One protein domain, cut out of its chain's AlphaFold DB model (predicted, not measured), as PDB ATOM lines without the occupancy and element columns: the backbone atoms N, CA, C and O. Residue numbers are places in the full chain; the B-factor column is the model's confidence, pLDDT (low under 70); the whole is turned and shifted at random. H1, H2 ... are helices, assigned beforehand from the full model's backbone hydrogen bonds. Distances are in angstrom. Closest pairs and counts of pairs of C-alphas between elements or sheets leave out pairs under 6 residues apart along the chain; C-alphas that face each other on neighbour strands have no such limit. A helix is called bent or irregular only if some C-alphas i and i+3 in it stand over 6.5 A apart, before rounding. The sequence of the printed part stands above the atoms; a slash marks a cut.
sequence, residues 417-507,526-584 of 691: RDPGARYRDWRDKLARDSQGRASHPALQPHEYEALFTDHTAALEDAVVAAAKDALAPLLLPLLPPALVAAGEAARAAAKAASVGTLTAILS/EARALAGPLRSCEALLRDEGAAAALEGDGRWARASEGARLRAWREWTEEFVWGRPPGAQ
ATOM      1  N   ARG A 417      28.914  -5.617 -14.402       89.56
ATOM      2  CA  ARG A 417      27.781  -5.486 -13.464       89.56
ATOM      3  C   ARG A 417      27.350  -4.039 -13.235       89.56
ATOM      4  O   ARG A 417      26.322  -3.811 -12.607       89.56
ATOM      5  N   ASP A 418      28.157  -3.089 -13.697       86.31
ATOM      6  CA  ASP A 418      27.902  -1.658 -13.559       86.31
ATOM      7  C   ASP A 418      27.021  -1.164 -14.721       86.31
ATOM      8  O   ASP A 418      27.443  -1.277 -15.877       86.31
ATOM      9  N   PRO A 419      25.823  -0.616 -14.446       84.75
ATOM     10  CA  PRO A 419      24.940  -0.071 -15.474       84.75
ATOM     11  C   PRO A 419      25.541   1.124 -16.230       84.75
ATOM     12  O   PRO A 419      25.252   1.304 -17.406       84.75
ATOM     13  N   GLY A 420      26.412   1.914 -15.588       83.12
ATOM     14  CA  GLY A 420      27.033   3.098 -16.197       83.12
ATOM     15  C   GLY A 420      28.293   2.801 -17.017       83.12
ATOM     16  O   GLY A 420      28.959   3.729 -17.490       83.12
ATOM     17  N   ALA A 421      28.660   1.524 -17.157       89.38
ATOM     18  CA  ALA A 421      29.858   1.111 -17.868       89.38
ATOM     19  C   ALA A 421      29.794   1.517 -19.349       89.38
ATOM     20  O   ALA A 421      28.775   1.367 -20.016       89.38
ATOM     21  N   ARG A 422      30.914   2.001 -19.895       90.19
ATOM     22  CA  ARG A 422      31.033   2.346 -21.318       90.19
ATOM     23  C   ARG A 422      31.901   1.332 -22.041       90.19
ATOM     24  O   ARG A 422      32.959   0.947 -21.540       90.19
ATOM     25  N   TYR A 423      31.502   0.965 -23.257       90.94
ATOM     26  CA  TYR A 423      32.212  -0.046 -24.043       90.94
ATOM     27  C   TYR A 423      33.687   0.314 -24.267       90.94
ATOM     28  O   TYR A 423      34.557  -0.536 -24.114       90.94
ATOM     29  N   ARG A 424      33.996   1.588 -24.545       89.06
ATOM     30  CA  ARG A 424      35.375   2.050 -24.797       89.06
ATOM     31  C   ARG A 424      36.319   1.801 -23.616       89.06
ATOM     32  O   ARG A 424      37.469   1.446 -23.845       89.06
ATOM     33  N   ASP A 425      35.819   1.916 -22.387       90.38
ATOM     34  CA  ASP A 425      36.609   1.747 -21.157       90.38
ATOM     35  C   ASP A 425      36.769   0.266 -20.762       90.38
ATOM     36  O   ASP A 425      37.667  -0.109 -20.000       90.38
ATOM     37  N   TRP A 426      35.883  -0.588 -21.281       90.75
ATOM     38  CA  TRP A 426      35.828  -2.018 -20.988       90.75
ATOM     39  C   TRP A 426      36.353  -2.904 -22.115       90.75
ATOM     40  O   TRP A 426      36.716  -4.048 -21.851       90.75
ATOM     41  N   ARG A 427      36.477  -2.388 -23.342       90.44
ATOM     42  CA  ARG A 427      36.929  -3.131 -24.526       90.44
ATOM     43  C   ARG A 427      38.238  -3.880 -24.282       90.44
ATOM     44  O   ARG A 427      38.296  -5.091 -24.477       90.44
ATOM     45  N   ASP A 428      39.263  -3.188 -23.790       87.50
ATOM     46  CA  ASP A 428      40.588  -3.783 -23.563       87.50
ATOM     47  C   ASP A 428      40.620  -4.744 -22.368       87.50
ATOM     48  O   ASP A 428      41.560  -5.527 -22.229       87.50
ATOM     49  N   LYS A 429      39.623  -4.682 -21.479       88.00
ATOM     50  CA  LYS A 429      39.471  -5.617 -20.356       88.00
ATOM     51  C   LYS A 429      38.758  -6.887 -20.814       88.00
ATOM     52  O   LYS A 429      39.213  -7.979 -20.497       88.00
ATOM     53  N   LEU A 430      37.704  -6.742 -21.615       90.00
ATOM     54  CA  LEU A 430      36.962  -7.853 -22.213       90.00
ATOM     55  C   LEU A 430      37.818  -8.635 -23.219       90.00
ATOM     56  O   LEU A 430      37.757  -9.859 -23.249       90.00
ATOM     57  N   ALA A 431      38.679  -7.954 -23.982       88.62
ATOM     58  CA  ALA A 431      39.598  -8.585 -24.931       88.62
ATOM     59  C   ALA A 431      40.681  -9.467 -24.273       88.62
ATOM     60  O   ALA A 431      41.299 -10.280 -24.953       88.62
ATOM     61  N   ARG A 432      40.918  -9.330 -22.959       89.56
ATOM     62  CA  ARG A 432      41.862 -10.173 -22.198       89.56
ATOM     63  C   ARG A 432      41.234 -11.470 -21.683       89.56
ATOM     64  O   ARG A 432      41.884 -12.203 -20.942       89.56
ATOM     65  N   ASP A 433      39.983 -11.746 -22.047       90.06
ATOM     66  CA  ASP A 433      39.312 -13.003 -21.725       90.06
ATOM     67  C   ASP A 433      40.116 -14.203 -22.248       90.06
ATOM     68  O   ASP A 433      40.422 -14.304 -23.435       90.06
ATOM     69  N   SER A 434      40.429 -15.142 -21.352       81.56
ATOM     70  CA  SER A 434      41.226 -16.337 -21.672       81.56
ATOM     71  C   SER A 434      40.565 -17.264 -22.698       81.56
ATOM     72  O   SER A 434      41.256 -18.010 -23.389       81.56
ATOM     73  N   GLN A 435      39.237 -17.199 -22.823       85.25
ATOM     74  CA  GLN A 435      38.460 -17.973 -23.788       85.25
ATOM     75  C   GLN A 435      38.267 -17.234 -25.123       85.25
ATOM     76  O   GLN A 435      37.663 -17.786 -26.041       85.25
ATOM     77  N   GLY A 436      38.763 -15.996 -25.251       84.31
ATOM     78  CA  GLY A 436      38.677 -15.207 -26.479       84.31
ATOM     79  C   GLY A 436      37.249 -14.835 -26.893       84.31
ATOM     80  O   GLY A 436      37.023 -14.501 -28.059       84.31
ATOM     81  N   ARG A 437      36.275 -14.866 -25.971       88.38
ATOM     82  CA  ARG A 437      34.846 -14.631 -26.273       88.38
ATOM     83  C   ARG A 437      34.580 -13.226 -26.832       88.38
ATOM     84  O   ARG A 437      33.653 -13.043 -27.611       88.38
ATOM     85  N   ALA A 438      35.419 -12.247 -26.487       86.38
ATOM     86  CA  ALA A 438      35.364 -10.866 -26.984       86.38
ATOM     87  C   ALA A 438      36.172 -10.621 -28.278       86.38
ATOM     88  O   ALA A 438      36.408  -9.475 -28.661       86.38
ATOM     89  N   SER A 439      36.682 -11.669 -28.928       87.12
ATOM     90  CA  SER A 439      37.479 -11.564 -30.163       87.12
ATOM     91  C   SER A 439      37.173 -12.689 -31.160       87.12
ATOM     92  O   SER A 439      37.964 -12.976 -32.057       87.12
ATOM     93  N   HIS A 440      36.007 -13.320 -31.023       88.44
ATOM     94  CA  HIS A 440      35.526 -14.360 -31.920       88.44
ATOM     95  C   HIS A 440      35.303 -13.819 -33.356       88.44
ATOM     96  O   HIS A 440      34.594 -12.821 -33.523       88.44
ATOM     97  N   PRO A 441      35.819 -14.484 -34.412       89.38
ATOM     98  CA  PRO A 441      35.718 -14.007 -35.800       89.38
ATOM     99  C   PRO A 441      34.290 -13.895 -36.360       89.38
ATOM    100  O   PRO A 441      34.059 -13.175 -37.327       89.38
ATOM    101  N   ALA A 442      33.331 -14.624 -35.778       89.44
ATOM    102  CA  ALA A 442      31.929 -14.616 -36.218       89.44
ATOM    103  C   ALA A 442      31.124 -13.377 -35.770       89.44
ATOM    104  O   ALA A 442      29.958 -13.253 -36.140       89.44
ATOM    105  N   LEU A 443      31.726 -12.485 -34.980       92.31
ATOM    106  CA  LEU A 443      31.135 -11.233 -34.511       92.31
ATOM    107  C   LEU A 443      31.981 -10.055 -34.993       92.31
ATOM    108  O   LEU A 443      33.211 -10.074 -34.911       92.31
ATOM    109  N   GLN A 444      31.318  -9.017 -35.486       90.56
ATOM    110  CA  GLN A 444      31.966  -7.799 -35.954       90.56
ATOM    111  C   GLN A 444      32.209  -6.808 -34.800       90.56
ATOM    112  O   GLN A 444      31.457  -6.793 -33.827       90.56
ATOM    113  N   PRO A 445      33.204  -5.902 -34.906       90.50
ATOM    114  CA  PRO A 445      33.523  -4.920 -33.859       90.50
ATOM    115  C   PRO A 445      32.343  -4.067 -33.371       90.50
ATOM    116  O   PRO A 445      32.256  -3.773 -32.183       90.50
ATOM    117  N   HIS A 446      31.435  -3.690 -34.276       92.19
ATOM    118  CA  HIS A 446      30.239  -2.909 -33.945       92.19
ATOM    119  C   HIS A 446      29.159  -3.752 -33.253       92.19
ATOM    120  O   HIS A 446      28.403  -3.227 -32.444       92.19
ATOM    121  N   GLU A 447      29.100  -5.057 -33.529       94.00
ATOM    122  CA  GLU A 447      28.173  -5.973 -32.858       94.00
ATOM    123  C   GLU A 447      28.588  -6.182 -31.401       94.00
ATOM    124  O   GLU A 447      27.736  -6.219 -30.522       94.00
ATOM    125  N   TYR A 448      29.894  -6.231 -31.112       93.00
ATOM    126  CA  TYR A 448      30.392  -6.256 -29.733       93.00
ATOM    127  C   TYR A 448      30.013  -5.000 -28.941       93.00
ATOM    128  O   TYR A 448      29.673  -5.107 -27.762       93.00
ATOM    129  N   GLU A 449      30.066  -3.827 -29.578       94.12
ATOM    130  CA  GLU A 449      29.641  -2.564 -28.966       94.12
ATOM    131  C   GLU A 449      28.130  -2.550 -28.725       94.12
ATOM    132  O   GLU A 449      27.708  -2.280 -27.606       94.12
ATOM    133  N   ALA A 450      27.330  -2.939 -29.724       94.12
ATOM    134  CA  ALA A 450      25.874  -3.010 -29.606       94.12
ATOM    135  C   ALA A 450      25.422  -3.991 -28.509       94.12
ATOM    136  O   ALA A 450      24.603  -3.656 -27.658       94.12
ATOM    137  N   LEU A 451      26.009  -5.191 -28.462       95.19
ATOM    138  CA  LEU A 451      25.711  -6.182 -27.423       95.19
ATOM    139  C   LEU A 451      26.118  -5.698 -26.025       95.19
ATOM    140  O   LEU A 451      25.453  -6.034 -25.046       95.19
ATOM    141  N   PHE A 452      27.196  -4.914 -25.925       95.00
ATOM    142  CA  PHE A 452      27.612  -4.289 -24.672       95.00
ATOM    143  C   PHE A 452      26.611  -3.218 -24.234       95.00
ATOM    144  O   PHE A 452      26.195  -3.227 -23.078       95.00
ATOM    145  N   THR A 453      26.201  -2.329 -25.143       94.50
ATOM    146  CA  THR A 453      25.229  -1.271 -24.834       94.50
ATOM    147  C   THR A 453      23.866  -1.839 -24.460       94.50
ATOM    148  O   THR A 453      23.253  -1.359 -23.510       94.50
ATOM    149  N   ASP A 454      23.422  -2.897 -25.143       94.88
ATOM    150  CA  ASP A 454      22.178  -3.602 -24.821       94.88
ATOM    151  C   ASP A 454      22.244  -4.227 -23.421       94.88
ATOM    152  O   ASP A 454      21.281  -4.164 -22.659       94.88
ATOM    153  N   HIS A 455      23.392  -4.809 -23.057       95.00
ATOM    154  CA  HIS A 455      23.608  -5.378 -21.725       95.00
ATOM    155  C   HIS A 455      23.576  -4.306 -20.633       95.00
ATOM    156  O   HIS A 455      22.889  -4.478 -19.629       95.00
ATOM    157  N   THR A 456      24.263  -3.177 -20.828       92.81
ATOM    158  CA  THR A 456      24.249  -2.076 -19.852       92.81
ATOM    159  C   THR A 456      22.876  -1.421 -19.741       92.81
ATOM    160  O   THR A 456      22.434  -1.147 -18.630       92.81
ATOM    161  N   ALA A 457      22.150  -1.263 -20.852       90.62
ATOM    162  CA  ALA A 457      20.773  -0.774 -20.836       90.62
ATOM    163  C   ALA A 457      19.840  -1.734 -20.076       90.62
ATOM    164  O   ALA A 457      19.041  -1.293 -19.255       90.62
ATOM    165  N   ALA A 458      19.992  -3.050 -20.266       91.06
ATOM    166  CA  ALA A 458      19.234  -4.046 -19.510       91.06
ATOM    167  C   ALA A 458      19.554  -4.013 -18.002       91.06
ATOM    168  O   ALA A 458      18.660  -4.202 -17.176       91.06
ATOM    169  N   LEU A 459      20.811  -3.746 -17.625       89.94
ATOM    170  CA  LEU A 459      21.190  -3.515 -16.227       89.94
ATOM    171  C   LEU A 459      20.561  -2.231 -15.673       89.94
ATOM    172  O   LEU A 459      20.060  -2.243 -14.548       89.94
ATOM    173  N   GLU A 460      20.551  -1.141 -16.442       87.50
ATOM    174  CA  GLU A 460      19.888   0.109 -16.055       87.50
ATOM    175  C   GLU A 460      18.381  -0.092 -15.871       87.50
ATOM    176  O   GLU A 460      17.833   0.331 -14.853       87.50
ATOM    177  N   ASP A 461      17.719  -0.791 -16.792       88.06
ATOM    178  CA  ASP A 461      16.301  -1.139 -16.688       88.06
ATOM    179  C   ASP A 461      16.017  -1.994 -15.445       88.06
ATOM    180  O   ASP A 461      15.047  -1.740 -14.730       88.06
ATOM    181  N   ALA A 462      16.882  -2.964 -15.127       88.56
ATOM    182  CA  ALA A 462      16.764  -3.761 -13.908       88.56
ATOM    183  C   ALA A 462      16.921  -2.905 -12.636       88.56
ATOM    184  O   ALA A 462      16.196  -3.111 -11.659       88.56
ATOM    185  N   VAL A 463      17.825  -1.919 -12.643       87.06
ATOM    186  CA  VAL A 463      17.996  -0.961 -11.537       87.06
ATOM    187  C   VAL A 463      16.784  -0.039 -11.406       87.06
ATOM    188  O   VAL A 463      16.310   0.184 -10.292       87.06
ATOM    189  N   VAL A 464      16.240   0.461 -12.519       87.25
ATOM    190  CA  VAL A 464      15.012   1.269 -12.543       87.25
ATOM    191  C   VAL A 464      13.835   0.461 -12.002       87.25
ATOM    192  O   VAL A 464      13.120   0.950 -11.133       87.25
ATOM    193  N   ALA A 465      13.661  -0.789 -12.436       85.81
ATOM    194  CA  ALA A 465      12.614  -1.675 -11.934       85.81
ATOM    195  C   ALA A 465      12.751  -1.930 -10.423       85.81
ATOM    196  O   ALA A 465      11.777  -1.793  -9.683       85.81
ATOM    197  N   ALA A 466      13.965  -2.209  -9.939       84.75
ATOM    198  CA  ALA A 466      14.235  -2.383  -8.513       84.75
ATOM    199  C   ALA A 466      13.952  -1.105  -7.694       84.75
ATOM    200  O   ALA A 466      13.444  -1.189  -6.576       84.75
ATOM    201  N   ALA A 467      14.249   0.074  -8.249       84.19
ATOM    202  CA  ALA A 467      13.932   1.361  -7.633       84.19
ATOM    203  C   ALA A 467      12.419   1.652  -7.640       84.19
ATOM    204  O   ALA A 467      11.893   2.147  -6.646       84.19
ATOM    205  N   LYS A 468      11.696   1.295  -8.712       84.00
ATOM    206  CA  LYS A 468      10.222   1.364  -8.771       84.00
ATOM    207  C   LYS A 468       9.579   0.490  -7.697       84.00
ATOM    208  O   LYS A 468       8.642   0.927  -7.034       84.00
ATOM    209  N   ASP A 469      10.092  -0.724  -7.511       82.38
ATOM    210  CA  ASP A 469       9.606  -1.643  -6.480       82.38
ATOM    211  C   ASP A 469       9.841  -1.107  -5.061       82.38
ATOM    212  O   ASP A 469       8.983  -1.291  -4.200       82.38
ATOM    213  N   ALA A 470      10.946  -0.389  -4.827       83.06
ATOM    214  CA  ALA A 470      11.218   0.278  -3.550       83.06
ATOM    215  C   ALA A 470      10.282   1.478  -3.280       83.06
ATOM    216  O   ALA A 470       9.956   1.753  -2.127       83.06
ATOM    217  N   LEU A 471       9.806   2.172  -4.324       81.88
ATOM    218  CA  LEU A 471       8.850   3.285  -4.196       81.88
ATOM    219  C   LEU A 471       7.431   2.826  -3.842       81.88
ATOM    220  O   LEU A 471       6.719   3.511  -3.104       81.88
ATOM    221  N   ALA A 472       7.011   1.679  -4.377       79.31
ATOM    222  CA  ALA A 472       5.656   1.159  -4.225       79.31
ATOM    223  C   ALA A 472       5.137   1.108  -2.767       79.31
ATOM    224  O   ALA A 472       4.055   1.648  -2.536       79.31
ATOM    225  N   PRO A 473       5.853   0.542  -1.770       80.69
ATOM    226  CA  PRO A 473       5.353   0.461  -0.392       80.69
ATOM    227  C   PRO A 473       5.148   1.824   0.281       80.69
ATOM    228  O   PRO A 473       4.350   1.920   1.209       80.69
ATOM    229  N   LEU A 474       5.842   2.869  -0.174       77.56
ATOM    230  CA  LEU A 474       5.741   4.212   0.402       77.56
ATOM    231  C   LEU A 474       4.658   5.048  -0.271       77.56
ATOM    232  O   LEU A 474       3.976   5.825   0.391       77.56
ATOM    233  N   LEU A 475       4.496   4.894  -1.585       77.50
ATOM    234  CA  LEU A 475       3.604   5.743  -2.368       77.50
ATOM    235  C   LEU A 475       2.200   5.155  -2.560       77.50
ATOM    236  O   LEU A 475       1.244   5.924  -2.650       77.50
ATOM    237  N   LEU A 476       2.042   3.825  -2.590       76.19
ATOM    238  CA  LEU A 476       0.721   3.189  -2.725       76.19
ATOM    239  C   LEU A 476      -0.249   3.551  -1.582       76.19
ATOM    240  O   LEU A 476      -1.388   3.895  -1.892       76.19
ATOM    241  N   PRO A 477       0.151   3.558  -0.292       77.81
ATOM    242  CA  PRO A 477      -0.763   3.898   0.807       77.81
ATOM    243  C   PRO A 477      -1.278   5.344   0.774       77.81
ATOM    244  O   PRO A 477      -2.263   5.664   1.434       77.81
ATOM    245  N   LEU A 478      -0.607   6.224   0.025       72.81
ATOM    246  CA  LEU A 478      -0.954   7.640  -0.103       72.81
ATOM    247  C   LEU A 478      -1.974   7.904  -1.222       72.81
ATOM    248  O   LEU A 478      -2.437   9.036  -1.380       72.81
ATOM    249  N   LEU A 479      -2.318   6.882  -2.013       73.25
ATOM    250  CA  LEU A 479      -3.290   6.973  -3.097       73.25
ATOM    251  C   LEU A 479      -4.705   6.591  -2.627       73.25
ATOM    252  O   LEU A 479      -4.868   5.761  -1.734       73.25
ATOM    253  N   PRO A 480      -5.762   7.143  -3.258       77.69
ATOM    254  CA  PRO A 480      -7.132   6.699  -3.022       77.69
ATOM    255  C   PRO A 480      -7.287   5.180  -3.238       77.69
ATOM    256  O   PRO A 480      -6.780   4.658  -4.234       77.69
ATOM    257  N   PRO A 481      -8.049   4.463  -2.389       76.62
ATOM    258  CA  PRO A 481      -8.120   2.996  -2.414       76.62
ATOM    259  C   PRO A 481      -8.621   2.422  -3.752       76.62
ATOM    260  O   PRO A 481      -8.212   1.333  -4.148       76.62
ATOM    261  N   ALA A 482      -9.446   3.169  -4.494       73.88
ATOM    262  CA  ALA A 482      -9.898   2.783  -5.833       73.88
ATOM    263  C   ALA A 482      -8.765   2.773  -6.882       73.88
ATOM    264  O   ALA A 482      -8.763   1.921  -7.766       73.88
ATOM    265  N   LEU A 483      -7.793   3.691  -6.779       74.31
ATOM    266  CA  LEU A 483      -6.614   3.717  -7.656       74.31
ATOM    267  C   LEU A 483      -5.628   2.604  -7.299       74.31
ATOM    268  O   LEU A 483      -5.089   1.963  -8.196       74.31
ATOM    269  N   VAL A 484      -5.440   2.331  -6.003       75.06
ATOM    270  CA  VAL A 484      -4.588   1.227  -5.533       75.06
ATOM    271  C   VAL A 484      -5.113  -0.114  -6.054       75.06
ATOM    272  O   VAL A 484      -4.358  -0.863  -6.668       75.06
ATOM    273  N   ALA A 485      -6.420  -0.375  -5.919       76.31
ATOM    274  CA  ALA A 485      -7.043  -1.599  -6.429       76.31
ATOM    275  C   ALA A 485      -6.924  -1.740  -7.960       76.31
ATOM    276  O   ALA A 485      -6.650  -2.833  -8.459       76.31
ATOM    277  N   ALA A 486      -7.084  -0.643  -8.711       72.50
ATOM    278  CA  ALA A 486      -6.912  -0.639 -10.166       72.50
ATOM    279  C   ALA A 486      -5.452  -0.911 -10.583       72.50
ATOM    280  O   ALA A 486      -5.207  -1.718 -11.482       72.50
ATOM    281  N   GLY A 487      -4.482  -0.299  -9.896       70.94
ATOM    282  CA  GLY A 487      -3.053  -0.498 -10.145       70.94
ATOM    283  C   GLY A 487      -2.558  -1.902  -9.786       70.94
ATOM    284  O   GLY A 487      -1.814  -2.514 -10.555       70.94
ATOM    285  N   GLU A 488      -3.008  -2.468  -8.664       74.00
ATOM    286  CA  GLU A 488      -2.683  -3.847  -8.278       74.00
ATOM    287  C   GLU A 488      -3.292  -4.875  -9.246       74.00
ATOM    288  O   GLU A 488      -2.607  -5.821  -9.648       74.00
ATOM    289  N   ALA A 489      -4.534  -4.659  -9.697       71.75
ATOM    290  CA  ALA A 489      -5.176  -5.493 -10.714       71.75
ATOM    291  C   ALA A 489      -4.443  -5.426 -12.068       71.75
ATOM    292  O   ALA A 489      -4.219  -6.463 -12.701       71.75
ATOM    293  N   ALA A 490      -4.005  -4.234 -12.492       68.31
ATOM    294  CA  ALA A 490      -3.210  -4.051 -13.707       68.31
ATOM    295  C   ALA A 490      -1.859  -4.781 -13.630       68.31
ATOM    296  O   ALA A 490      -1.471  -5.477 -14.573       68.31
ATOM    297  N   ARG A 491      -1.171  -4.707 -12.483       68.06
ATOM    298  CA  ARG A 491       0.096  -5.414 -12.252       68.06
ATOM    299  C   ARG A 491      -0.087  -6.934 -12.232       68.06
ATOM    300  O   ARG A 491       0.730  -7.658 -12.805       68.06
ATOM    301  N   ALA A 492      -1.157  -7.431 -11.610       69.31
ATOM    302  CA  ALA A 492      -1.491  -8.854 -11.604       69.31
ATOM    303  C   ALA A 492      -1.781  -9.375 -13.025       69.31
ATOM    304  O   ALA A 492      -1.269 -10.431 -13.405       69.31
ATOM    305  N   ALA A 493      -2.516  -8.605 -13.835       66.25
ATOM    306  CA  ALA A 493      -2.786  -8.924 -15.236       66.25
ATOM    307  C   ALA A 493      -1.508  -8.917 -16.098       66.25
ATOM    308  O   ALA A 493      -1.276  -9.857 -16.862       66.25
ATOM    309  N   ALA A 494      -0.633  -7.919 -15.932       64.88
ATOM    310  CA  ALA A 494       0.650  -7.849 -16.635       64.88
ATOM    311  C   ALA A 494       1.574  -9.029 -16.272       64.88
ATOM    312  O   ALA A 494       2.188  -9.649 -17.145       64.88
ATOM    313  N   LYS A 495       1.618  -9.409 -14.987       65.50
ATOM    314  CA  LYS A 495       2.381 -10.575 -14.521       65.50
ATOM    315  C   LYS A 495       1.820 -11.882 -15.094       65.50
ATOM    316  O   LYS A 495       2.599 -12.704 -15.575       65.50
ATOM    317  N   ALA A 496       0.496 -12.049 -15.129       64.44
ATOM    318  CA  ALA A 496      -0.153 -13.214 -15.736       64.44
ATOM    319  C   ALA A 496       0.124 -13.326 -17.250       64.44
ATOM    320  O   ALA A 496       0.430 -14.417 -17.734       64.44
ATOM    321  N   ALA A 497       0.115 -12.206 -17.983       60.59
ATOM    322  CA  ALA A 497       0.452 -12.168 -19.409       60.59
ATOM    323  C   ALA A 497       1.917 -12.564 -19.680       60.59
ATOM    324  O   ALA A 497       2.198 -13.311 -20.621       60.59
ATOM    325  N   SER A 498       2.852 -12.137 -18.826       56.75
ATOM    326  CA  SER A 498       4.271 -12.504 -18.959       56.75
ATOM    327  C   SER A 498       4.538 -14.007 -18.736       56.75
ATOM    328  O   SER A 498       5.307 -14.615 -19.481       56.75
ATOM    329  N   VAL A 499       3.848 -14.645 -17.780       54.06
ATOM    330  CA  VAL A 499       3.995 -16.085 -17.474       54.06
ATOM    331  C   VAL A 499       3.253 -16.964 -18.494       54.06
ATOM    332  O   VAL A 499       3.758 -18.014 -18.904       54.06
ATOM    333  N   GLY A 500       2.084 -16.519 -18.968       51.59
ATOM    334  CA  GLY A 500       1.318 -17.203 -20.015       51.59
ATOM    335  C   GLY A 500       2.057 -17.261 -21.358       51.59
ATOM    336  O   GLY A 500       2.020 -18.283 -22.040       51.59
ATOM    337  N   THR A 501       2.814 -16.210 -21.692       48.16
ATOM    338  CA  THR A 501       3.622 -16.143 -22.923       48.16
ATOM    339  C   THR A 501       4.791 -17.138 -22.896       48.16
ATOM    340  O   THR A 501       5.030 -17.830 -23.883       48.16
ATOM    341  N   LEU A 502       5.463 -17.308 -21.752       38.34
ATOM    342  CA  LEU A 502       6.529 -18.309 -21.586       38.34
ATOM    343  C   LEU A 502       6.011 -19.758 -21.658       38.34
ATOM    344  O   LEU A 502       6.669 -20.619 -22.239       38.34
ATOM    345  N   THR A 503       4.815 -20.026 -21.127       47.19
ATOM    346  CA  THR A 503       4.223 -21.379 -21.124       47.19
ATOM    347  C   THR A 503       3.689 -21.780 -22.510       47.19
ATOM    348  O   THR A 503       3.838 -22.931 -22.927       47.19
ATOM    349  N   ALA A 504       3.131 -20.825 -23.268       44.12
ATOM    350  CA  ALA A 504       2.634 -21.041 -24.631       44.12
ATOM    351  C   ALA A 504       3.763 -21.220 -25.666       44.12
ATOM    352  O   ALA A 504       3.642 -22.055 -26.561       44.12
ATOM    353  N   ILE A 505       4.883 -20.499 -25.514       47.22
ATOM    354  CA  ILE A 505       6.060 -20.631 -26.394       47.22
ATOM    355  C   ILE A 505       6.726 -22.009 -26.245       47.22
ATOM    356  O   ILE A 505       7.234 -22.549 -27.225       47.22
ATOM    357  N   LEU A 506       6.688 -22.607 -25.050       47.25
ATOM    358  CA  LEU A 506       7.272 -23.929 -24.798       47.25
ATOM    359  C   LEU A 506       6.350 -25.105 -25.172       47.25
ATOM    360  O   LEU A 506       6.861 -26.197 -25.407       47.25
ATOM    361  N   SER A 507       5.026 -24.910 -25.248       48.66
ATOM    362  CA  SER A 507       4.065 -26.023 -25.422       48.66
ATOM    363  C   SER A 507       3.307 -26.046 -26.751       48.66
ATOM    364  O   SER A 507       2.731 -27.077 -27.095       48.66
ATOM    365  N   GLU A 526      -9.827  13.475  -9.770       58.00
ATOM    366  CA  GLU A 526      -9.483  14.893  -9.914       58.00
ATOM    367  C   GLU A 526      -8.054  15.167  -9.421       58.00
ATOM    368  O   GLU A 526      -7.648  14.697  -8.358       58.00
ATOM    369  N   ALA A 527      -7.301  16.013 -10.131       55.44
ATOM    370  CA  ALA A 527      -5.901  16.335  -9.815       55.44
ATOM    371  C   ALA A 527      -5.673  16.944  -8.409       55.44
ATOM    372  O   ALA A 527      -4.537  17.041  -7.942       55.44
ATOM    373  N   ARG A 528      -6.741  17.380  -7.724       57.50
ATOM    374  CA  ARG A 528      -6.707  17.854  -6.329       57.50
ATOM    375  C   ARG A 528      -6.757  16.723  -5.295       57.50
ATOM    376  O   ARG A 528      -6.282  16.934  -4.186       57.50
ATOM    377  N   ALA A 529      -7.300  15.558  -5.651       57.53
ATOM    378  CA  ALA A 529      -7.417  14.386  -4.780       57.53
ATOM    379  C   ALA A 529      -6.149  13.507  -4.767       57.53
ATOM    380  O   ALA A 529      -5.992  12.659  -3.894       57.53
ATOM    381  N   LEU A 530      -5.226  13.730  -5.709       60.34
ATOM    382  CA  LEU A 530      -3.874  13.175  -5.680       60.34
ATOM    383  C   LEU A 530      -3.050  13.996  -4.672       60.34
ATOM    384  O   LEU A 530      -2.718  15.156  -4.933       60.34
ATOM    385  N   ALA A 531      -2.806  13.423  -3.491       55.09
ATOM    386  CA  ALA A 531      -2.165  14.089  -2.357       55.09
ATOM    387  C   ALA A 531      -0.839  14.788  -2.730       55.09
ATOM    388  O   ALA A 531      -0.076  14.321  -3.576       55.09
ATOM    389  N   GLY A 532      -0.550  15.911  -2.058       60.88
ATOM    390  CA  GLY A 532       0.607  16.790  -2.291       60.88
ATOM    391  C   GLY A 532       1.968  16.129  -2.601       60.88
ATOM    392  O   GLY A 532       2.585  16.550  -3.584       60.88
ATOM    393  N   PRO A 533       2.452  15.115  -1.853       53.84
ATOM    394  CA  PRO A 533       3.797  14.552  -2.050       53.84
ATOM    395  C   PRO A 533       4.006  13.820  -3.388       53.84
ATOM    396  O   PRO A 533       5.143  13.591  -3.789       53.84
ATOM    397  N   LEU A 534       2.944  13.507  -4.135       59.16
ATOM    398  CA  LEU A 534       3.032  12.841  -5.443       59.16
ATOM    399  C   LEU A 534       3.361  13.799  -6.603       59.16
ATOM    400  O   LEU A 534       3.473  13.364  -7.747       59.16
ATOM    401  N   ARG A 535       3.499  15.106  -6.339       58.88
ATOM    402  CA  ARG A 535       3.685  16.131  -7.381       58.88
ATOM    403  C   ARG A 535       5.127  16.268  -7.876       58.88
ATOM    404  O   ARG A 535       5.322  16.752  -8.988       58.88
ATOM    405  N   SER A 536       6.124  15.844  -7.097       64.25
ATOM    406  CA  SER A 536       7.520  15.801  -7.548       64.25
ATOM    407  C   SER A 536       8.362  14.809  -6.740       64.25
ATOM    408  O   SER A 536       8.145  14.630  -5.544       64.25
ATOM    409  N   CYS A 537       9.371  14.202  -7.382       61.28
ATOM    410  CA  CYS A 537      10.390  13.389  -6.697       61.28
ATOM    411  C   CYS A 537      11.031  14.135  -5.520       61.28
ATOM    412  O   CYS A 537      11.268  13.555  -4.468       61.28
ATOM    413  N   GLU A 538      11.311  15.430  -5.699       65.06
ATOM    414  CA  GLU A 538      11.924  16.271  -4.668       65.06
ATOM    415  C   GLU A 538      11.037  16.432  -3.433       65.06
ATOM    416  O   GLU A 538      11.561  16.544  -2.332       65.06
ATOM    417  N   ALA A 539       9.709  16.443  -3.587       66.94
ATOM    418  CA  ALA A 539       8.802  16.537  -2.446       66.94
ATOM    419  C   ALA A 539       8.840  15.264  -1.587       66.94
ATOM    420  O   ALA A 539       8.820  15.364  -0.366       66.94
ATOM    421  N   LEU A 540       8.966  14.089  -2.217       66.62
ATOM    422  CA  LEU A 540       9.128  12.805  -1.529       66.62
ATOM    423  C   LEU A 540      10.468  12.708  -0.786       66.62
ATOM    424  O   LEU A 540      10.523  12.176   0.313       66.62
ATOM    425  N   LEU A 541      11.543  13.242  -1.375       65.12
ATOM    426  CA  LEU A 541      12.884  13.239  -0.775       65.12
ATOM    427  C   LEU A 541      13.068  14.304   0.322       65.12
ATOM    428  O   LEU A 541      14.045  14.244   1.059       65.12
ATOM    429  N   ARG A 542      12.155  15.280   0.433       68.06
ATOM    430  CA  ARG A 542      12.127  16.276   1.522       68.06
ATOM    431  C   ARG A 542      11.349  15.804   2.752       68.06
ATOM    432  O   ARG A 542      11.429  16.457   3.787       68.06
ATOM    433  N   ASP A 543      10.598  14.709   2.642       71.38
ATOM    434  CA  ASP A 543       9.960  14.056   3.783       71.38
ATOM    435  C   ASP A 543      10.985  13.157   4.485       71.38
ATOM    436  O   ASP A 543      11.438  12.162   3.920       71.38
ATOM    437  N   GLU A 544      11.385  13.520   5.707       65.50
ATOM    438  CA  GLU A 544      12.466  12.829   6.430       65.50
ATOM    439  C   GLU A 544      12.155  11.343   6.691       65.50
ATOM    440  O   GLU A 544      13.066  10.515   6.707       65.50
ATOM    441  N   GLY A 545      10.876  10.974   6.839       72.62
ATOM    442  CA  GLY A 545      10.453   9.590   7.068       72.62
ATOM    443  C   GLY A 545      10.508   8.732   5.803       72.62
ATOM    444  O   GLY A 545      11.031   7.615   5.825       72.62
ATOM    445  N   ALA A 546      10.010   9.257   4.681       68.81
ATOM    446  CA  ALA A 546      10.082   8.590   3.385       68.81
ATOM    447  C   ALA A 546      11.524   8.513   2.859       68.81
ATOM    448  O   ALA A 546      11.921   7.481   2.315       68.81
ATOM    449  N   ALA A 547      12.322   9.564   3.068       68.56
ATOM    450  CA  ALA A 547      13.742   9.577   2.738       68.56
ATOM    451  C   ALA A 547      14.514   8.513   3.534       68.56
ATOM    452  O   ALA A 547      15.224   7.717   2.928       68.56
ATOM    453  N   ALA A 548      14.297   8.404   4.851       71.75
ATOM    454  CA  ALA A 548      14.942   7.380   5.679       71.75
ATOM    455  C   ALA A 548      14.530   5.945   5.294       71.75
ATOM    456  O   ALA A 548      15.364   5.038   5.286       71.75
ATOM    457  N   ALA A 549      13.261   5.719   4.932       74.31
ATOM    458  CA  ALA A 549      12.783   4.412   4.477       74.31
ATOM    459  C   ALA A 549      13.379   4.007   3.114       74.31
ATOM    460  O   ALA A 549      13.750   2.848   2.916       74.31
ATOM    461  N   LEU A 550      13.516   4.965   2.191       74.88
ATOM    462  CA  LEU A 550      14.170   4.762   0.897       74.88
ATOM    463  C   LEU A 550      15.689   4.608   1.016       74.88
ATOM    464  O   LEU A 550      16.280   3.826   0.277       74.88
ATOM    465  N   GLU A 551      16.337   5.318   1.935       69.94
ATOM    466  CA  GLU A 551      17.766   5.146   2.216       69.94
ATOM    467  C   GLU A 551      18.058   3.804   2.904       69.94
ATOM    468  O   GLU A 551      19.093   3.192   2.634       69.94
ATOM    469  N   GLY A 552      17.124   3.300   3.720       66.06
ATOM    470  CA  GLY A 552      17.178   1.954   4.299       66.06
ATOM    471  C   GLY A 552      16.977   0.829   3.273       66.06
ATOM    472  O   GLY A 552      17.576  -0.244   3.406       66.06
ATOM    473  N   ASP A 553      16.189   1.060   2.216       65.44
ATOM    474  CA  ASP A 553      16.091   0.142   1.079       65.44
ATOM    475  C   ASP A 553      17.310   0.315   0.164       65.44
ATOM    476  O   ASP A 553      17.347   1.127  -0.766       65.44
ATOM    477  N   GLY A 554      18.336  -0.504   0.403       69.25
ATOM    478  CA  GLY A 554      19.590  -0.459  -0.349       69.25
ATOM    479  C   GLY A 554      19.439  -0.581  -1.874       69.25
ATOM    480  O   GLY A 554      20.416  -0.354  -2.584       69.25
ATOM    481  N   ARG A 555      18.271  -0.949  -2.428       75.56
ATOM    482  CA  ARG A 555      18.009  -0.893  -3.880       75.56
ATOM    483  C   ARG A 555      17.838   0.541  -4.391       75.56
ATOM    484  O   ARG A 555      18.378   0.859  -5.447       75.56
ATOM    485  N   TRP A 556      17.157   1.405  -3.642       76.62
ATOM    486  CA  TRP A 556      16.968   2.810  -4.006       76.62
ATOM    487  C   TRP A 556      18.272   3.599  -3.863       76.62
ATOM    488  O   TRP A 556      18.690   4.288  -4.796       76.62
ATOM    489  N   ALA A 557      18.984   3.411  -2.748       74.06
ATOM    490  CA  ALA A 557      20.262   4.075  -2.485       74.06
ATOM    491  C   ALA A 557      21.359   3.734  -3.518       74.06
ATOM    492  O   ALA A 557      22.216   4.567  -3.811       74.06
ATOM    493  N   ARG A 558      21.324   2.539  -4.124       72.75
ATOM    494  CA  ARG A 558      22.279   2.123  -5.170       72.75
ATOM    495  C   ARG A 558      21.925   2.606  -6.579       72.75
ATOM    496  O   ARG A 558      22.790   2.582  -7.448       72.75
ATOM    497  N   ALA A 559      20.686   3.032  -6.823       79.12
ATOM    498  CA  ALA A 559      20.287   3.564  -8.122       79.12
ATOM    499  C   ALA A 559      20.893   4.957  -8.354       79.12
ATOM    500  O   ALA A 559      20.978   5.761  -7.420       79.12
ATOM    501  N   SER A 560      21.278   5.258  -9.597       82.12
ATOM    502  CA  SER A 560      21.707   6.604  -9.989       82.12
ATOM    503  C   SER A 560      20.544   7.594  -9.894       82.12
ATOM    504  O   SER A 560      19.377   7.209  -9.978       82.12
ATOM    505  N   GLU A 561      20.841   8.887  -9.757       80.75
ATOM    506  CA  GLU A 561      19.811   9.934  -9.715       80.75
ATOM    507  C   GLU A 561      18.889   9.879 -10.944       80.75
ATOM    508  O   GLU A 561      17.664   9.896 -10.816       80.75
ATOM    509  N   GLY A 562      19.463   9.683 -12.135       82.38
ATOM    510  CA  GLY A 562      18.702   9.494 -13.370       82.38
ATOM    511  C   GLY A 562      17.780   8.268 -13.336       82.38
ATOM    512  O   GLY A 562      16.620   8.369 -13.744       82.38
ATOM    513  N   ALA A 563      18.253   7.138 -12.798       83.12
ATOM    514  CA  ALA A 563      17.454   5.921 -12.656       83.12
ATOM    515  C   ALA A 563      16.321   6.087 -11.632       83.12
ATOM    516  O   ALA A 563      15.201   5.653 -11.892       83.12
ATOM    517  N   ARG A 564      16.563   6.778 -10.510       84.00
ATOM    518  CA  ARG A 564      15.530   7.105  -9.509       84.00
ATOM    519  C   ARG A 564      14.441   8.008 -10.086       84.00
ATOM    520  O   ARG A 564      13.256   7.736  -9.909       84.00
ATOM    521  N   LEU A 565      14.828   9.047 -10.829       83.75
ATOM    522  CA  LEU A 565      13.887   9.953 -11.495       83.75
ATOM    523  C   LEU A 565      13.063   9.231 -12.568       83.75
ATOM    524  O   LEU A 565      11.858   9.457 -12.686       83.75
ATOM    525  N   ARG A 566      13.698   8.354 -13.356       85.38
ATOM    526  CA  ARG A 566      12.999   7.516 -14.338       85.38
ATOM    527  C   ARG A 566      12.043   6.542 -13.652       85.38
ATOM    528  O   ARG A 566      10.891   6.471 -14.060       85.38
ATOM    529  N   ALA A 567      12.482   5.880 -12.584       85.44
ATOM    530  CA  ALA A 567      11.657   4.982 -11.785       85.44
ATOM    531  C   ALA A 567      10.409   5.689 -11.245       85.44
ATOM    532  O   ALA A 567       9.299   5.208 -11.440       85.44
ATOM    533  N   TRP A 568      10.555   6.871 -10.647       83.62
ATOM    534  CA  TRP A 568       9.412   7.641 -10.155       83.62
ATOM    535  C   TRP A 568       8.444   8.067 -11.269       83.62
ATOM    536  O   TRP A 568       7.228   7.969 -11.102       83.62
ATOM    537  N   ARG A 569       8.953   8.495 -12.434       82.62
ATOM    538  CA  ARG A 569       8.101   8.828 -13.590       82.62
ATOM    539  C   ARG A 569       7.339   7.611 -14.102       82.62
ATOM    540  O   ARG A 569       6.136   7.680 -14.301       82.62
ATOM    541  N   GLU A 570       8.022   6.489 -14.294       84.50
ATOM    542  CA  GLU A 570       7.368   5.265 -14.754       84.50
ATOM    543  C   GLU A 570       6.374   4.725 -13.722       84.50
ATOM    544  O   GLU A 570       5.313   4.244 -14.097       84.50
ATOM    545  N   TRP A 571       6.686   4.825 -12.427       83.75
ATOM    546  CA  TRP A 571       5.773   4.437 -11.353       83.75
ATOM    547  C   TRP A 571       4.511   5.310 -11.347       83.75
ATOM    548  O   TRP A 571       3.405   4.789 -11.243       83.75
ATOM    549  N   THR A 572       4.642   6.628 -11.520       77.56
ATOM    550  CA  THR A 572       3.476   7.526 -11.577       77.56
ATOM    551  C   THR A 572       2.632   7.298 -12.834       77.56
ATOM    552  O   THR A 572       1.411   7.204 -12.734       77.56
ATOM    553  N   GLU A 573       3.238   7.127 -14.012       76.31
ATOM    554  CA  GLU A 573       2.506   6.764 -15.238       76.31
ATOM    555  C   GLU A 573       1.743   5.439 -15.088       76.31
ATOM    556  O   GLU A 573       0.585   5.354 -15.498       76.31
ATOM    557  N   GLU A 574       2.352   4.438 -14.454       75.00
ATOM    558  CA  GLU A 574       1.767   3.105 -14.299       75.00
ATOM    559  C   GLU A 574       0.662   3.058 -13.234       75.00
ATOM    560  O   GLU A 574      -0.411   2.529 -13.506       75.00
ATOM    561  N   PHE A 575       0.885   3.630 -12.045       71.19
ATOM    562  CA  PHE A 575      -0.022   3.487 -10.894       71.19
ATOM    563  C   PHE A 575      -0.989   4.659 -10.690       71.19
ATOM    564  O   PHE A 575      -2.010   4.492 -10.026       71.19
ATOM    565  N   VAL A 576      -0.698   5.840 -11.247       71.00
ATOM    566  CA  VAL A 576      -1.564   7.029 -11.121       71.00
ATOM    567  C   VAL A 576      -2.356   7.266 -12.402       71.00
ATOM    568  O   VAL A 576      -3.548   7.560 -12.342       71.00
ATOM    569  N   TRP A 577      -1.706   7.123 -13.559       71.94
ATOM    570  CA  TRP A 577      -2.304   7.434 -14.864       71.94
ATOM    571  C   TRP A 577      -2.710   6.205 -15.676       71.94
ATOM    572  O   TRP A 577      -3.336   6.345 -16.729       71.94
ATOM    573  N   GLY A 578      -2.373   5.011 -15.197       64.69
ATOM    574  CA  GLY A 578      -2.802   3.755 -15.787       64.69
ATOM    575  C   GLY A 578      -2.196   3.391 -17.127       64.69
ATOM    576  O   GLY A 578      -2.791   2.639 -17.903       64.69
ATOM    577  N   ARG A 579      -1.018   3.935 -17.427       68.81
ATOM    578  CA  ARG A 579      -0.298   3.683 -18.671       68.81
ATOM    579  C   ARG A 579       0.766   2.613 -18.441       68.81
ATOM    580  O   ARG A 579       1.707   2.857 -17.690       68.81
ATOM    581  N   PRO A 580       0.663   1.440 -19.089       57.41
ATOM    582  CA  PRO A 580       1.689   0.419 -18.950       57.41
ATOM    583  C   PRO A 580       3.028   0.899 -19.542       57.41
ATOM    584  O   PRO A 580       3.034   1.712 -20.483       57.41
ATOM    585  N   PRO A 581       4.168   0.387 -19.040       52.03
ATOM    586  CA  PRO A 581       5.482   0.700 -19.595       52.03
ATOM    587  C   PRO A 581       5.522   0.335 -21.091       52.03
ATOM    588  O   PRO A 581       5.251  -0.802 -21.468       52.03
ATOM    589  N   GLY A 582       5.810   1.324 -21.948       50.56
ATOM    590  CA  GLY A 582       5.873   1.179 -23.413       50.56
ATOM    591  C   GLY A 582       4.836   1.984 -24.213       50.56
ATOM    592  O   GLY A 582       5.032   2.201 -25.408       50.56
ATOM    593  N   ALA A 583       3.782   2.520 -23.582       43.06
ATOM    594  CA  ALA A 583       2.767   3.325 -24.282       43.06
ATOM    595  C   ALA A 583       3.313   4.641 -24.887       43.06
ATOM    596  O   ALA A 583       2.724   5.184 -25.819       43.06
ATOM    597  N   GLN A 584       4.460   5.139 -24.403       42.94
ATOM    598  CA  GLN A 584       5.109   6.340 -24.950       42.94
ATOM    599  C   GLN A 584       5.808   6.091 -26.299       42.94
ATOM    600  O   GLN A 584       5.871   7.007 -27.114       42.94
TER     601      GLN A 584
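Overview. This is residues 417 to 507 and 526 to 584 of the 691 residues of an uncharacterized protein of Monoraphidium neglectum (UniProt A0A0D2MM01). The long helix H2 is the spine of the model; just past its last residue H3 folds back to make an open V with it, and residues 495 to 507 of H3 stick out. H8 crosses the half of H2 nearer the V's corner, the short helices H4 to H7 wind beside that half with H6 and H7 packing on it, and H1 with a long loop lies near the other end. The printed part has 150 residues with eight named helices, H1 to H8 in chain order, and no named strand: all helix. It is loose, with a radius of gyration of the C-alphas of 19.7 A and spans of 60 by 44 by 26 A.

Along the chain. H2, residues 445 to 478, runs 49.9 A from C-alpha 445 at (33.523, -4.920, -33.859) to C-alpha 478 at (-0.954, 7.640, -0.103). It has a kink of 44 degrees near residue 472 and is only just irregular, with C-alphas 470 and 473 6.7 A apart. H3, residues 481 to 507, is 39.0 A long, and H8, residues 561 to 575, is 20.9 A long and ends at (-0.022, 3.487, -10.894). H1, residues 423 to 430, is irregular: C-alphas 425 and 428 are 7.2 A apart. The shorter ones are H4, residues 532 to 535, H5, residues 537 to 541, H6, residues 544 to 552, and H7, residues 554 to 558.

Arrangement. H2 is the hub, touching H1, H6, H7 and H8. With residues 460 to 472 alone it touches H8 at a steep tilt of 59 degrees, the same way; the closest C-alphas, of Lys 468 and Ala 567, are 4.9 A apart. With residues 463 to 470 alone it touches H7, closest at the C-alphas of Ala 467 and Trp 556, 4.9 A. H6 only just touches H2, with 3 pairs of C-alphas within 8 A. H1 also only just touches H2, with 3 such pairs, closest at the C-alphas of Tyr 423 and Glu 449, 6.1 A. H2 and H3 are close but not clearly touching. H3 touches H8 about perpendicular, at 81 degrees, with the C-alphas of Gly 487 and Phe 575 closest at 5.1 A. H4 and H5 only just touch, and only at the corner, with 3 pairs of C-alphas within 8 A; the same holds for H5 and H6. Every O i to N i+4 pair is within hydrogen-bond range in H5, H6, H7 and H8, against 2 of 4 in H1, 26 of 30 in H2 and 22 of 23 in H3; H4 is too short for such a pair.

Size, cuts and confidence. The two C-alphas farthest apart, of Ser 434 and Arg 528, are 60.8 A apart. Residues 508 to 525 are not printed, and C-alphas 507 and 526 are 45.8 A apart across the cut. The link from H1 to H2 is long, 14 residues. The mean pLDDT of the printed part is 75.6, and 49 residues are under 70, among them 490 to 507, 526 to 542 and 578 to 584.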